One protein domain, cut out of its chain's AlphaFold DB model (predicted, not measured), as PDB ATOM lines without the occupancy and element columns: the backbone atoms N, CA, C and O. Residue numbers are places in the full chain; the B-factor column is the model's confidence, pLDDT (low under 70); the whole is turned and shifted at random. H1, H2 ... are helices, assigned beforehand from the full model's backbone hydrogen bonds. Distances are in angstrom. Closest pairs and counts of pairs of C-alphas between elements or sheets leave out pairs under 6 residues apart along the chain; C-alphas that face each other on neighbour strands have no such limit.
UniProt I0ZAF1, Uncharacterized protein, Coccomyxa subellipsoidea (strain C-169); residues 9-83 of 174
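AT A GLANCE: This is residues 9 to 83 of the 174 residues of an uncharacterized protein of Coccomyxa subellipsoidea (strain C-169) (UniProt I0ZAF1). The longest helix, H4, runs along one side of a small body where short H6 packs on the hairpin H2 and H3; H5 crosses H4's direction, and beyond H1 residues 9 to 15 stick out. The 75 printed residues have six named helices, H1 to H6, and no named strand: all helix. The whole is compact, radius of gyration of the C-alphas 12.3 A, spanning 40 by 24 by 22 A.

IN THESE COORDINATES: Find C-alpha 49 at (55.120, -55.020, 29.713); from there H4 runs 20.7 A to residue 63. Before it look for H1, residues 16 to 21, H2, 23 to 33, and H3, 37 to 45; after it, H5, 67 to 76, and H6, 78 to 82, ending at (46.562, -42.171, 29.170).

HOW THE PARTS SIT: H4, with residues 59 to 60 alone, only just touches H5, 3 C-alpha pairs within 8 A, closest Leu 60 and Pro 67, 6.9 A. H6 touches H2, closest C-alphas Ala 30 and Pro 78, 5.0 A. Every O i to N i+4 pair is within hydrogen-bond range in H2 to H5; H1 has 1 of 2, H6 0 of 1 but 2 of 2 O i to N i+3.

THE WHOLE: The printed part has no cut; pLDDT is under 70 at residues 9 to 22.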
ATOM      1  N   ASP A   9      44.718 -65.092  50.778       40.31
ATOM      2  CA  ASP A   9      45.287 -65.080  49.421       40.31
ATOM      3  C   ASP A   9      44.620 -66.109  48.489       40.31
ATOM      4  O   ASP A   9      44.481 -65.878  47.286       40.31
ATOM      5  N   LYS A  10      44.129 -67.228  49.038       44.22
ATOM      6  CA  LYS A  10      43.436 -68.277  48.271       44.22
ATOM      7  C   LYS A  10      41.943 -68.003  48.055       44.22
ATOM      8  O   LYS A  10      41.392 -68.464  47.060       44.22
ATOM      9  N   ALA A  11      41.289 -67.257  48.951       46.38
ATOM     10  CA  ALA A  11      39.859 -66.945  48.859       46.38
ATOM     11  C   ALA A  11      39.536 -65.830  47.847       46.38
ATOM     12  O   ALA A  11      38.398 -65.741  47.387       46.38
ATOM     13  N   LEU A  12      40.523 -65.006  47.476       44.50
ATOM     14  CA  LEU A  12      40.348 -63.916  46.511       44.50
ATOM     15  C   LEU A  12      40.942 -64.189  45.128       44.50
ATOM     16  O   LEU A  12      40.682 -63.398  44.229       44.50
ATOM     17  N   GLY A  13      41.696 -65.279  44.923       42.06
ATOM     18  CA  GLY A  13      42.132 -65.740  43.592       42.06
ATOM     19  C   GLY A  13      42.896 -64.714  42.742       42.06
ATOM     20  O   GLY A  13      43.088 -64.926  41.550       42.06
ATOM     21  N   ILE A  14      43.316 -63.605  43.346       44.03
ATOM     22  CA  ILE A  14      44.009 -62.489  42.723       44.03
ATOM     23  C   ILE A  14      45.187 -62.215  43.646       44.03
ATOM     24  O   ILE A  14      45.121 -61.407  44.571       44.03
ATOM     25  N   THR A  15      46.289 -62.925  43.420       48.59
ATOM     26  CA  THR A  15      47.583 -62.424  43.880       48.59
ATOM     27  C   THR A  15      47.735 -61.001  43.329       48.59
ATOM     28  O   THR A  15      47.301 -60.730  42.213       48.59
ATOM     29  N   ARG A  16      48.356 -60.067  44.065       44.66
ATOM     30  CA  ARG A  16      48.651 -58.702  43.555       44.66
ATOM     31  C   ARG A  16      49.281 -58.696  42.149       44.66
ATOM     32  O   ARG A  16      49.133 -57.722  41.424       44.66
ATOM     33  N   LYS A  17      49.942 -59.798  41.782       43.69
ATOM     34  CA  LYS A  17      50.424 -60.121  40.437       43.69
ATOM     35  C   LYS A  17      49.295 -60.319  39.413       43.69
ATOM     36  O   LYS A  17      49.249 -59.601  38.431       43.69
ATOM     37  N   SER A  18      48.299 -61.162  39.684       52.06
ATOM     38  CA  SER A  18      47.269 -61.570  38.712       52.06
ATOM     39  C   SER A  18      46.408 -60.432  38.136       52.06
ATOM     40  O   SER A  18      45.957 -60.543  36.996       52.06
ATOM     41  N   ALA A  19      46.147 -59.359  38.894       47.28
ATOM     42  CA  ALA A  19      45.370 -58.224  38.386       47.28
ATOM     43  C   ALA A  19      46.196 -57.331  37.451       47.28
ATOM     44  O   ALA A  19      45.641 -56.833  36.481       47.28
ATOM     45  N   LEU A  20      47.498 -57.154  37.709       51.66
ATOM     46  CA  LEU A  20      48.447 -56.453  36.827       51.66
ATOM     47  C   LEU A  20      48.879 -57.311  35.630       51.66
ATOM     48  O   LEU A  20      49.047 -56.777  34.538       51.66
ATOM     49  N   ASP A  21      48.987 -58.628  35.821       58.88
ATOM     50  CA  ASP A  21      49.579 -59.576  34.866       58.88
ATOM     51  C   ASP A  21      48.782 -59.714  33.564       58.88
ATOM     52  O   ASP A  21      49.340 -60.057  32.522       58.88
ATOM     53  N   SER A  22      47.476 -59.430  33.566       68.38
ATOM     54  CA  SER A  22      46.706 -59.455  32.322       68.38
ATOM     55  C   SER A  22      46.897 -58.138  31.568       68.38
ATOM     56  O   SER A  22      45.983 -57.328  31.446       68.38
ATOM     57  N   ARG A  23      48.109 -57.899  31.056       75.44
ATOM     58  CA  ARG A  23      48.473 -56.716  30.252       75.44
ATOM     59  C   ARG A  23      47.407 -56.378  29.209       75.44
ATOM     60  O   ARG A  23      46.978 -55.232  29.089       75.44
ATOM     61  N   GLN A  24      46.918 -57.402  28.508       79.19
ATOM     62  CA  GLN A  24      45.881 -57.257  27.490       79.19
ATOM     63  C   GLN A  24      44.565 -56.705  28.054       79.19
ATOM     64  O   GLN A  24      43.879 -55.943  27.376       79.19
ATOM     65  N   TYR A  25      44.207 -57.049  29.293       81.50
ATOM     66  CA  TYR A  25      43.035 -56.496  29.966       81.50
ATOM     67  C   TYR A  25      43.161 -54.981  30.147       81.50
ATOM     68  O   TYR A  25      42.230 -54.248  29.802       81.50
ATOM     69  N   TRP A  26      44.310 -54.503  30.633       80.69
ATOM     70  CA  TRP A  26      44.543 -53.074  30.862       80.69
ATOM     71  C   TRP A  26      44.620 -52.284  29.568       80.69
ATOM     72  O   TRP A  26      43.965 -51.248  29.465       80.69
ATOM     73  N   VAL A  27      45.325 -52.808  28.563       83.19
ATOM     74  CA  VAL A  27      45.378 -52.218  27.219       83.19
ATOM     75  C   VAL A  27      43.971 -52.101  26.641       83.19
ATOM     76  O   VAL A  27      43.557 -51.013  26.254       83.19
ATOM     77  N   ASN A  28      43.177 -53.175  26.659       83.50
ATOM     78  CA  ASN A  28      41.814 -53.150  26.121       83.50
ATOM     79  C   ASN A  28      40.914 -52.164  26.881       83.50
ATOM     80  O   ASN A  28      40.144 -51.425  26.265       83.50
ATOM     81  N   ARG A  29      41.016 -52.114  28.215       83.12
ATOM     82  CA  ARG A  29      40.268 -51.169  29.059       83.12
ATOM     83  C   ARG A  29      40.666 -49.720  28.781       83.12
ATOM     84  O   ARG A  29      39.779 -48.884  28.640       83.12
ATOM     85  N   ALA A  30      41.960 -49.428  28.681       81.69
ATOM     86  CA  ALA A  30      42.476 -48.099  28.363       81.69
ATOM     87  C   ALA A  30      42.069 -47.669  26.945       81.69
ATOM     88  O   ALA A  30      41.542 -46.575  26.774       81.69
ATOM     89  N   SER A  31      42.191 -48.562  25.960       83.00
ATOM     90  CA  SER A  31      41.727 -48.354  24.582       83.00
ATOM     91  C   SER A  31      40.222 -48.108  24.509       83.00
ATOM     92  O   SER A  31      39.767 -47.282  23.726       83.00
ATOM     93  N   THR A  32      39.431 -48.785  25.347       85.38
ATOM     94  CA  THR A  32      37.981 -48.543  25.448       85.38
ATOM     95  C   THR A  32      37.678 -47.205  26.130       85.38
ATOM     96  O   THR A  32      36.726 -46.524  25.763       85.38
ATOM     97  N   ALA A  33      38.490 -46.808  27.113       83.44
ATOM     98  CA  ALA A  33      38.366 -45.538  27.830       83.44
ATOM     99  C   ALA A  33      38.930 -44.331  27.052       83.44
ATOM    100  O   ALA A  33      38.802 -43.185  27.511       83.44
ATOM    101  N   ALA A  34      39.568 -44.582  25.909       84.56
ATOM    102  CA  ALA A  34      40.099 -43.567  25.025       84.56
ATOM    103  C   ALA A  34      38.962 -42.768  24.376       84.56
ATOM    104  O   ALA A  34      38.044 -43.313  23.765       84.56
ATOM    105  N   ARG A  35      39.041 -41.445  24.480       85.44
ATOM    106  CA  ARG A  35      38.041 -40.502  23.962       85.44
ATOM    107  C   ARG A  35      38.279 -40.129  22.502       85.44
ATOM    108  O   ARG A  35      37.421 -39.512  21.879       85.44
ATOM    109  N   ASN A  36      39.456 -40.441  21.968       86.69
ATOM    110  CA  ASN A  36      39.864 -40.113  20.608       86.69
ATOM    111  C   ASN A  36      40.912 -41.116  20.097       86.69
ATOM    112  O   ASN A  36      41.441 -41.929  20.854       86.69
ATOM    113  N   GLU A  37      41.219 -41.046  18.803       83.44
ATOM    114  CA  GLU A  37      42.136 -41.988  18.151       83.44
ATOM    115  C   GLU A  37      43.578 -41.877  18.665       83.44
ATOM    116  O   GLU A  37      44.280 -42.877  18.791       83.44
ATOM    117  N   LYS A  38      44.003 -40.671  19.060       86.38
ATOM    118  CA  LYS A  38      45.309 -40.457  19.693       86.38
ATOM    119  C   LYS A  38      45.407 -41.210  21.024       86.38
ATOM    120  O   LYS A  38      46.410 -41.865  21.279       86.38
ATOM    121  N   GLU A  39      44.372 -41.140  21.856       86.00
ATOM    122  CA  GLU A  39      44.294 -41.856  23.132       86.00
ATOM    123  C   GLU A  39      44.291 -43.381  22.938       86.00
ATOM    124  O   GLU A  39      44.936 -44.085  23.712       86.00
ATOM    125  N   LYS A  40      43.645 -43.895  21.883       83.50
ATOM    126  CA  LYS A  40      43.737 -45.321  21.528       83.50
ATOM    127  C   LYS A  40      45.157 -45.706  21.125       83.50
ATOM    128  O   LYS A  40      45.660 -46.723  21.584       83.50
ATOM    129  N   GLY A  41      45.821 -44.869  20.327       80.25
ATOM    130  CA  GLY A  41      47.227 -45.061  19.971       80.25
ATOM    131  C   GLY A  41      48.140 -45.128  21.198       80.25
ATOM    132  O   GLY A  41      48.993 -46.005  21.269       80.25
ATOM    133  N   ILE A  42      47.922 -44.261  22.195       82.56
ATOM    134  CA  ILE A  42      48.653 -44.293  23.476       82.56
ATOM    135  C   ILE A  42      48.360 -45.591  24.237       82.56
ATOM    136  O   ILE A  42      49.277 -46.222  24.746       82.56
ATOM    137  N   ALA A  43      47.101 -46.031  24.290       81.50
ATOM    138  CA  ALA A  43      46.742 -47.273  24.970       81.50
ATOM    139  C   ALA A  43      47.463 -48.501  24.379       81.50
ATOM    140  O   ALA A  43      47.919 -49.361  25.132       81.50
ATOM    141  N   LEU A  44      47.616 -48.554  23.051       82.25
ATOM    142  CA  LEU A  44      48.334 -49.622  22.344       82.25
ATOM    143  C   LEU A  44      49.846 -49.621  22.628       82.25
ATOM    144  O   LEU A  44      50.480 -50.666  22.539       82.25
ATOM    145  N   GLN A  45      50.444 -48.494  23.034       82.00
ATOM    146  CA  GLN A  45      51.861 -48.457  23.436       82.00
ATOM    147  C   GLN A  45      52.130 -49.282  24.705       82.00
ATOM    148  O   GLN A  45      53.251 -49.741  24.915       82.00
ATOM    149  N   TYR A  46      51.099 -49.535  25.518       81.12
ATOM    150  CA  TYR A  46      51.179 -50.406  26.694       81.12
ATOM    151  C   TYR A  46      51.006 -51.897  26.359       81.12
ATOM    152  O   TYR A  46      50.979 -52.743  27.252       81.12
ATOM    153  N   GLU A  47      50.991 -52.255  25.071       78.25
ATOM    154  CA  GLU A  47      51.333 -53.601  24.604       78.25
ATOM    155  C   GLU A  47      52.836 -53.914  24.774       78.25
ATOM    156  O   GLU A  47      53.371 -54.829  24.157       78.25
ATOM    157  N   ASN A  48      53.565 -53.196  25.617       80.81
ATOM    158  CA  ASN A  48      54.837 -53.660  26.140       80.81
ATOM    159  C   ASN A  48      54.720 -53.717  27.667       80.81
ATOM    160  O   ASN A  48      54.222 -52.780  28.287       80.81
ATOM    161  N   GLU A  49      55.134 -54.840  28.258       79.12
ATOM    162  CA  GLU A  49      55.120 -55.020  29.713       79.12
ATOM    163  C   GLU A  49      56.033 -53.996  30.392       79.12
ATOM    164  O   GLU A  49      55.625 -53.376  31.371       79.12
ATOM    165  N   ASP A  50      57.193 -53.713  29.797       83.19
ATOM    166  CA  ASP A  50      58.126 -52.703  30.300       83.19
ATOM    167  C   ASP A  50      57.493 -51.305  30.308       83.19
ATOM    168  O   ASP A  50      57.594 -50.582  31.295       83.19
ATOM    169  N   ALA A  51      56.756 -50.950  29.249       83.19
ATOM    170  CA  ALA A  51      56.084 -49.654  29.149       83.19
ATOM    171  C   ALA A  51      54.937 -49.514  30.164       83.19
ATOM    172  O   ALA A  51      54.721 -48.436  30.720       83.19
ATOM    173  N   LEU A  52      54.188 -50.592  30.421       84.25
ATOM    174  CA  LEU A  52      53.132 -50.594  31.437       84.25
ATOM    175  C   LEU A  52      53.715 -50.516  32.857       84.25
ATOM    176  O   LEU A  52      53.148 -49.825  33.708       84.25
ATOM    177  N   ASN A  53      54.842 -51.185  33.104       85.25
ATOM    178  CA  ASN A  53      55.560 -51.121  34.375       85.25
ATOM    179  C   ASN A  53      56.107 -49.711  34.627       85.25
ATOM    180  O   ASN A  53      55.784 -49.121  35.655       85.25
ATOM    181  N   GLU A  54      56.814 -49.123  33.657       88.31
ATOM    182  CA  GLU A  54      57.310 -47.741  33.731       88.31
ATOM    183  C   GLU A  54      56.160 -46.749  33.961       88.31
ATOM    184  O   GLU A  54      56.222 -45.883  34.839       88.31
ATOM    185  N   ARG A  55      55.044 -46.917  33.238       91.62
ATOM    186  CA  ARG A  55      53.858 -46.079  33.436       91.62
ATOM    187  C   ARG A  55      53.289 -46.216  34.845       91.62
ATOM    188  O   ARG A  55      52.887 -45.214  35.436       91.62
ATOM    189  N   SER A  56      53.244 -47.434  35.376       88.62
ATOM    190  CA  SER A  56      52.747 -47.705  36.725       88.62
ATOM    191  C   SER A  56      53.642 -47.068  37.787       88.62
ATOM    192  O   SER A  56      53.125 -46.444  38.710       88.62
ATOM    193  N   GLU A  57      54.965 -47.138  37.637       89.25
ATOM    194  CA  GLU A  57      55.921 -46.479  38.537       89.25
ATOM    195  C   GLU A  57      55.787 -44.950  38.516       89.25
ATOM    196  O   GLU A  57      55.747 -44.315  39.578       89.25
ATOM    197  N   GLY A  58      55.630 -44.352  37.329       90.81
ATOM    198  CA  GLY A  58      55.356 -42.919  37.188       90.81
ATOM    199  C   GLY A  58      54.062 -42.511  37.900       90.81
ATOM    200  O   GLY A  58      54.040 -41.556  38.680       90.81
ATOM    201  N   LEU A  59      52.995 -43.298  37.732       92.38
ATOM    202  CA  LEU A  59      51.720 -43.078  38.416       92.38
ATOM    203  C   LEU A  59      51.834 -43.184  39.938       92.38
ATOM    204  O   LEU A  59      51.298 -42.322  40.635       92.38
ATOM    205  N   LEU A  60      52.528 -44.200  40.459       91.88
ATOM    206  CA  LEU A  60      52.765 -44.348  41.901       91.88
ATOM    207  C   LEU A  60      53.508 -43.136  42.461       91.88
ATOM    208  O   LEU A  60      53.121 -42.606  43.501       91.88
ATOM    209  N   THR A  61      54.519 -42.662  41.734       93.12
ATOM    210  CA  THR A  61      55.332 -41.508  42.123       93.12
ATOM    211  C   THR A  61      54.503 -40.225  42.166       93.12
ATOM    212  O   THR A  61      54.528 -39.507  43.164       93.12
ATOM    213  N   VAL A  62      53.738 -39.935  41.110       94.88
ATOM    214  CA  VAL A  62      52.976 -38.681  40.997       94.88
ATOM    215  C   VAL A  62      51.755 -38.665  41.917       94.88
ATOM    216  O   VAL A  62      51.467 -37.647  42.546       94.88
ATOM    217  N   LEU A  63      51.022 -39.777  42.007       92.31
ATOM    218  CA  LEU A  63      49.826 -39.869  42.849       92.31
ATOM    219  C   LEU A  63      50.186 -40.050  44.332       92.31
ATOM    220  O   LEU A  63      49.392 -39.687  45.203       92.31
ATOM    221  N   GLY A  64      51.372 -40.591  44.628       92.31
ATOM    222  CA  GLY A  64      51.816 -40.908  45.985       92.31
ATOM    223  C   GLY A  64      50.894 -41.916  46.671       92.31
ATOM    224  O   GLY A  64      50.551 -41.739  47.838       92.31
ATOM    225  N   VAL A  65      50.429 -42.921  45.925       90.00
ATOM    226  CA  VAL A  65      49.527 -43.972  46.416       90.00
ATOM    227  C   VAL A  65      50.223 -45.325  46.417       90.00
ATOM    228  O   VAL A  65      51.127 -45.578  45.626       90.00
ATOM    229  N   GLU A  66      49.757 -46.223  47.278       88.94
ATOM    230  CA  GLU A  66      50.252 -47.597  47.332       88.94
ATOM    231  C   GLU A  66      49.829 -48.409  46.089       88.94
ATOM    232  O   GLU A  66      48.729 -48.191  45.565       88.94
ATOM    233  N   PRO A  67      50.610 -49.422  45.661       87.00
ATOM    234  CA  PRO A  67      50.288 -50.239  44.487       87.00
ATOM    235  C   PRO A  67      48.861 -50.815  44.449       87.00
ATOM    236  O   PRO A  67      48.209 -50.715  43.410       87.00
ATOM    237  N   PRO A  68      48.294 -51.350  45.551       87.44
ATOM    238  CA  PRO A  68      46.910 -51.830  45.542       87.44
ATOM    239  C   PRO A  68      45.881 -50.719  45.302       87.44
ATOM    240  O   PRO A  68      44.867 -50.954  44.650       87.44
ATOM    241  N   ALA A  69      46.141 -49.512  45.811       87.19
ATOM    242  CA  ALA A  69      45.261 -48.365  45.617       87.19
ATOM    243  C   ALA A  69      45.325 -47.865  44.171       87.19
ATOM    244  O   ALA A  69      44.285 -47.548  43.596       87.19
ATOM    245  N   LEU A  70      46.514 -47.863  43.557       89.38
ATOM    246  CA  LEU A  70      46.648 -47.555  42.136       89.38
ATOM    247  C   LEU A  70      45.841 -48.538  41.281       89.38
ATOM    248  O   LEU A  70      45.123 -48.114  40.378       89.38
ATOM    249  N   LEU A  71      45.894 -49.835  41.593       86.06
ATOM    250  CA  LEU A  71      45.116 -50.837  40.864       86.06
ATOM    251  C   LEU A  71      43.616 -50.632  40.987       86.06
ATOM    252  O   LEU A  71      42.901 -50.669  39.984       86.06
ATOM    253  N   GLU A  72      43.140 -50.370  42.202       87.88
ATOM    254  CA  GLU A  72      41.742 -50.025  42.437       87.88
ATOM    255  C   GLU A  72      41.343 -48.803  41.592       87.88
ATOM    256  O   GLU A  72      40.326 -48.828  40.893       87.88
ATOM    257  N   MET A  73      42.171 -47.757  41.582       91.75
ATOM    258  CA  MET A  73      41.921 -46.535  40.819       91.75
ATOM    259  C   MET A  73      41.870 -46.777  39.311       91.75
ATOM    260  O   MET A  73      40.897 -46.379  38.668       91.75
ATOM    261  N   VAL A  74      42.872 -47.452  38.747       90.25
ATOM    262  CA  VAL A  74      42.958 -47.740  37.307       90.25
ATOM    263  C   VAL A  74      41.832 -48.684  36.871       90.25
ATOM    264  O   VAL A  74      41.290 -48.533  35.779       90.25
ATOM    265  N   SER A  75      41.383 -49.605  37.731       86.56
ATOM    266  CA  SER A  75      40.221 -50.464  37.436       86.56
ATOM    267  C   SER A  75      38.916 -49.678  37.254       86.56
ATOM    268  O   SER A  75      38.051 -50.061  36.453       86.56
ATOM    269  N   ARG A  76      38.781 -48.561  37.980       88.81
ATOM    270  CA  ARG A  76      37.601 -47.688  37.977       88.81
ATOM    271  C   ARG A  76      37.692 -46.588  36.924       88.81
ATOM    272  O   ARG A  76      36.671 -46.241  36.345       88.81
ATOM    273  N   GLU A  77      38.889 -46.078  36.659       93.00
ATOM    274  CA  GLU A  77      39.168 -45.106  35.601       93.00
ATOM    275  C   GLU A  77      40.458 -45.493  34.850       93.00
ATOM    276  O   GLU A  77      41.537 -44.964  35.138       93.00
ATOM    277  N   PRO A  78      40.363 -46.397  33.855       89.44
ATOM    278  CA  PRO A  78      41.524 -46.845  33.080       89.44
ATOM    279  C   PRO A  78      42.211 -45.713  32.322       89.44
ATOM    280  O   PRO A  78      43.399 -45.780  32.026       89.44
ATOM    281  N   GLY A  79      41.475 -44.643  32.022       90.44
ATOM    282  CA  GLY A  79      42.001 -43.507  31.291       90.44
ATOM    283  C   GLY A  79      43.078 -42.706  32.014       90.44
ATOM    284  O   GLY A  79      43.722 -41.877  31.379       90.44
ATOM    285  N   ILE A  80      43.295 -42.937  33.313       91.44
ATOM    286  CA  ILE A  80      44.437 -42.363  34.039       91.44
ATOM    287  C   ILE A  80      45.764 -42.836  33.429       91.44
ATOM    288  O   ILE A  80      46.713 -42.057  33.376       91.44
ATOM    289  N   LEU A  81      45.812 -44.057  32.878       90.75
ATOM    290  CA  LEU A  81      46.986 -44.572  32.159       90.75
ATOM    291  C   LEU A  81      47.359 -43.703  30.948       90.75
ATOM    292  O   LEU A  81      48.518 -43.674  30.545       90.75
ATOM    293  N   LEU A  82      46.391 -42.984  30.377       90.94
ATOM    294  CA  LEU A  82      46.562 -42.171  29.170       90.94
ATOM    295  C   LEU A  82      47.004 -40.736  29.469       90.94
ATOM    296  O   LEU A  82      47.379 -40.005  28.555       90.94
ATOM    297  N   MET A  83      46.926 -40.311  30.729       93.19
ATOM    298  CA  MET A  83      47.358 -38.979  31.137       93.19
ATOM    299  C   MET A  83      48.877 -38.945  31.255       93.19
ATOM    300  O   MET A  83      49.474 -39.915  31.712       93.19
TER     301      MET A  83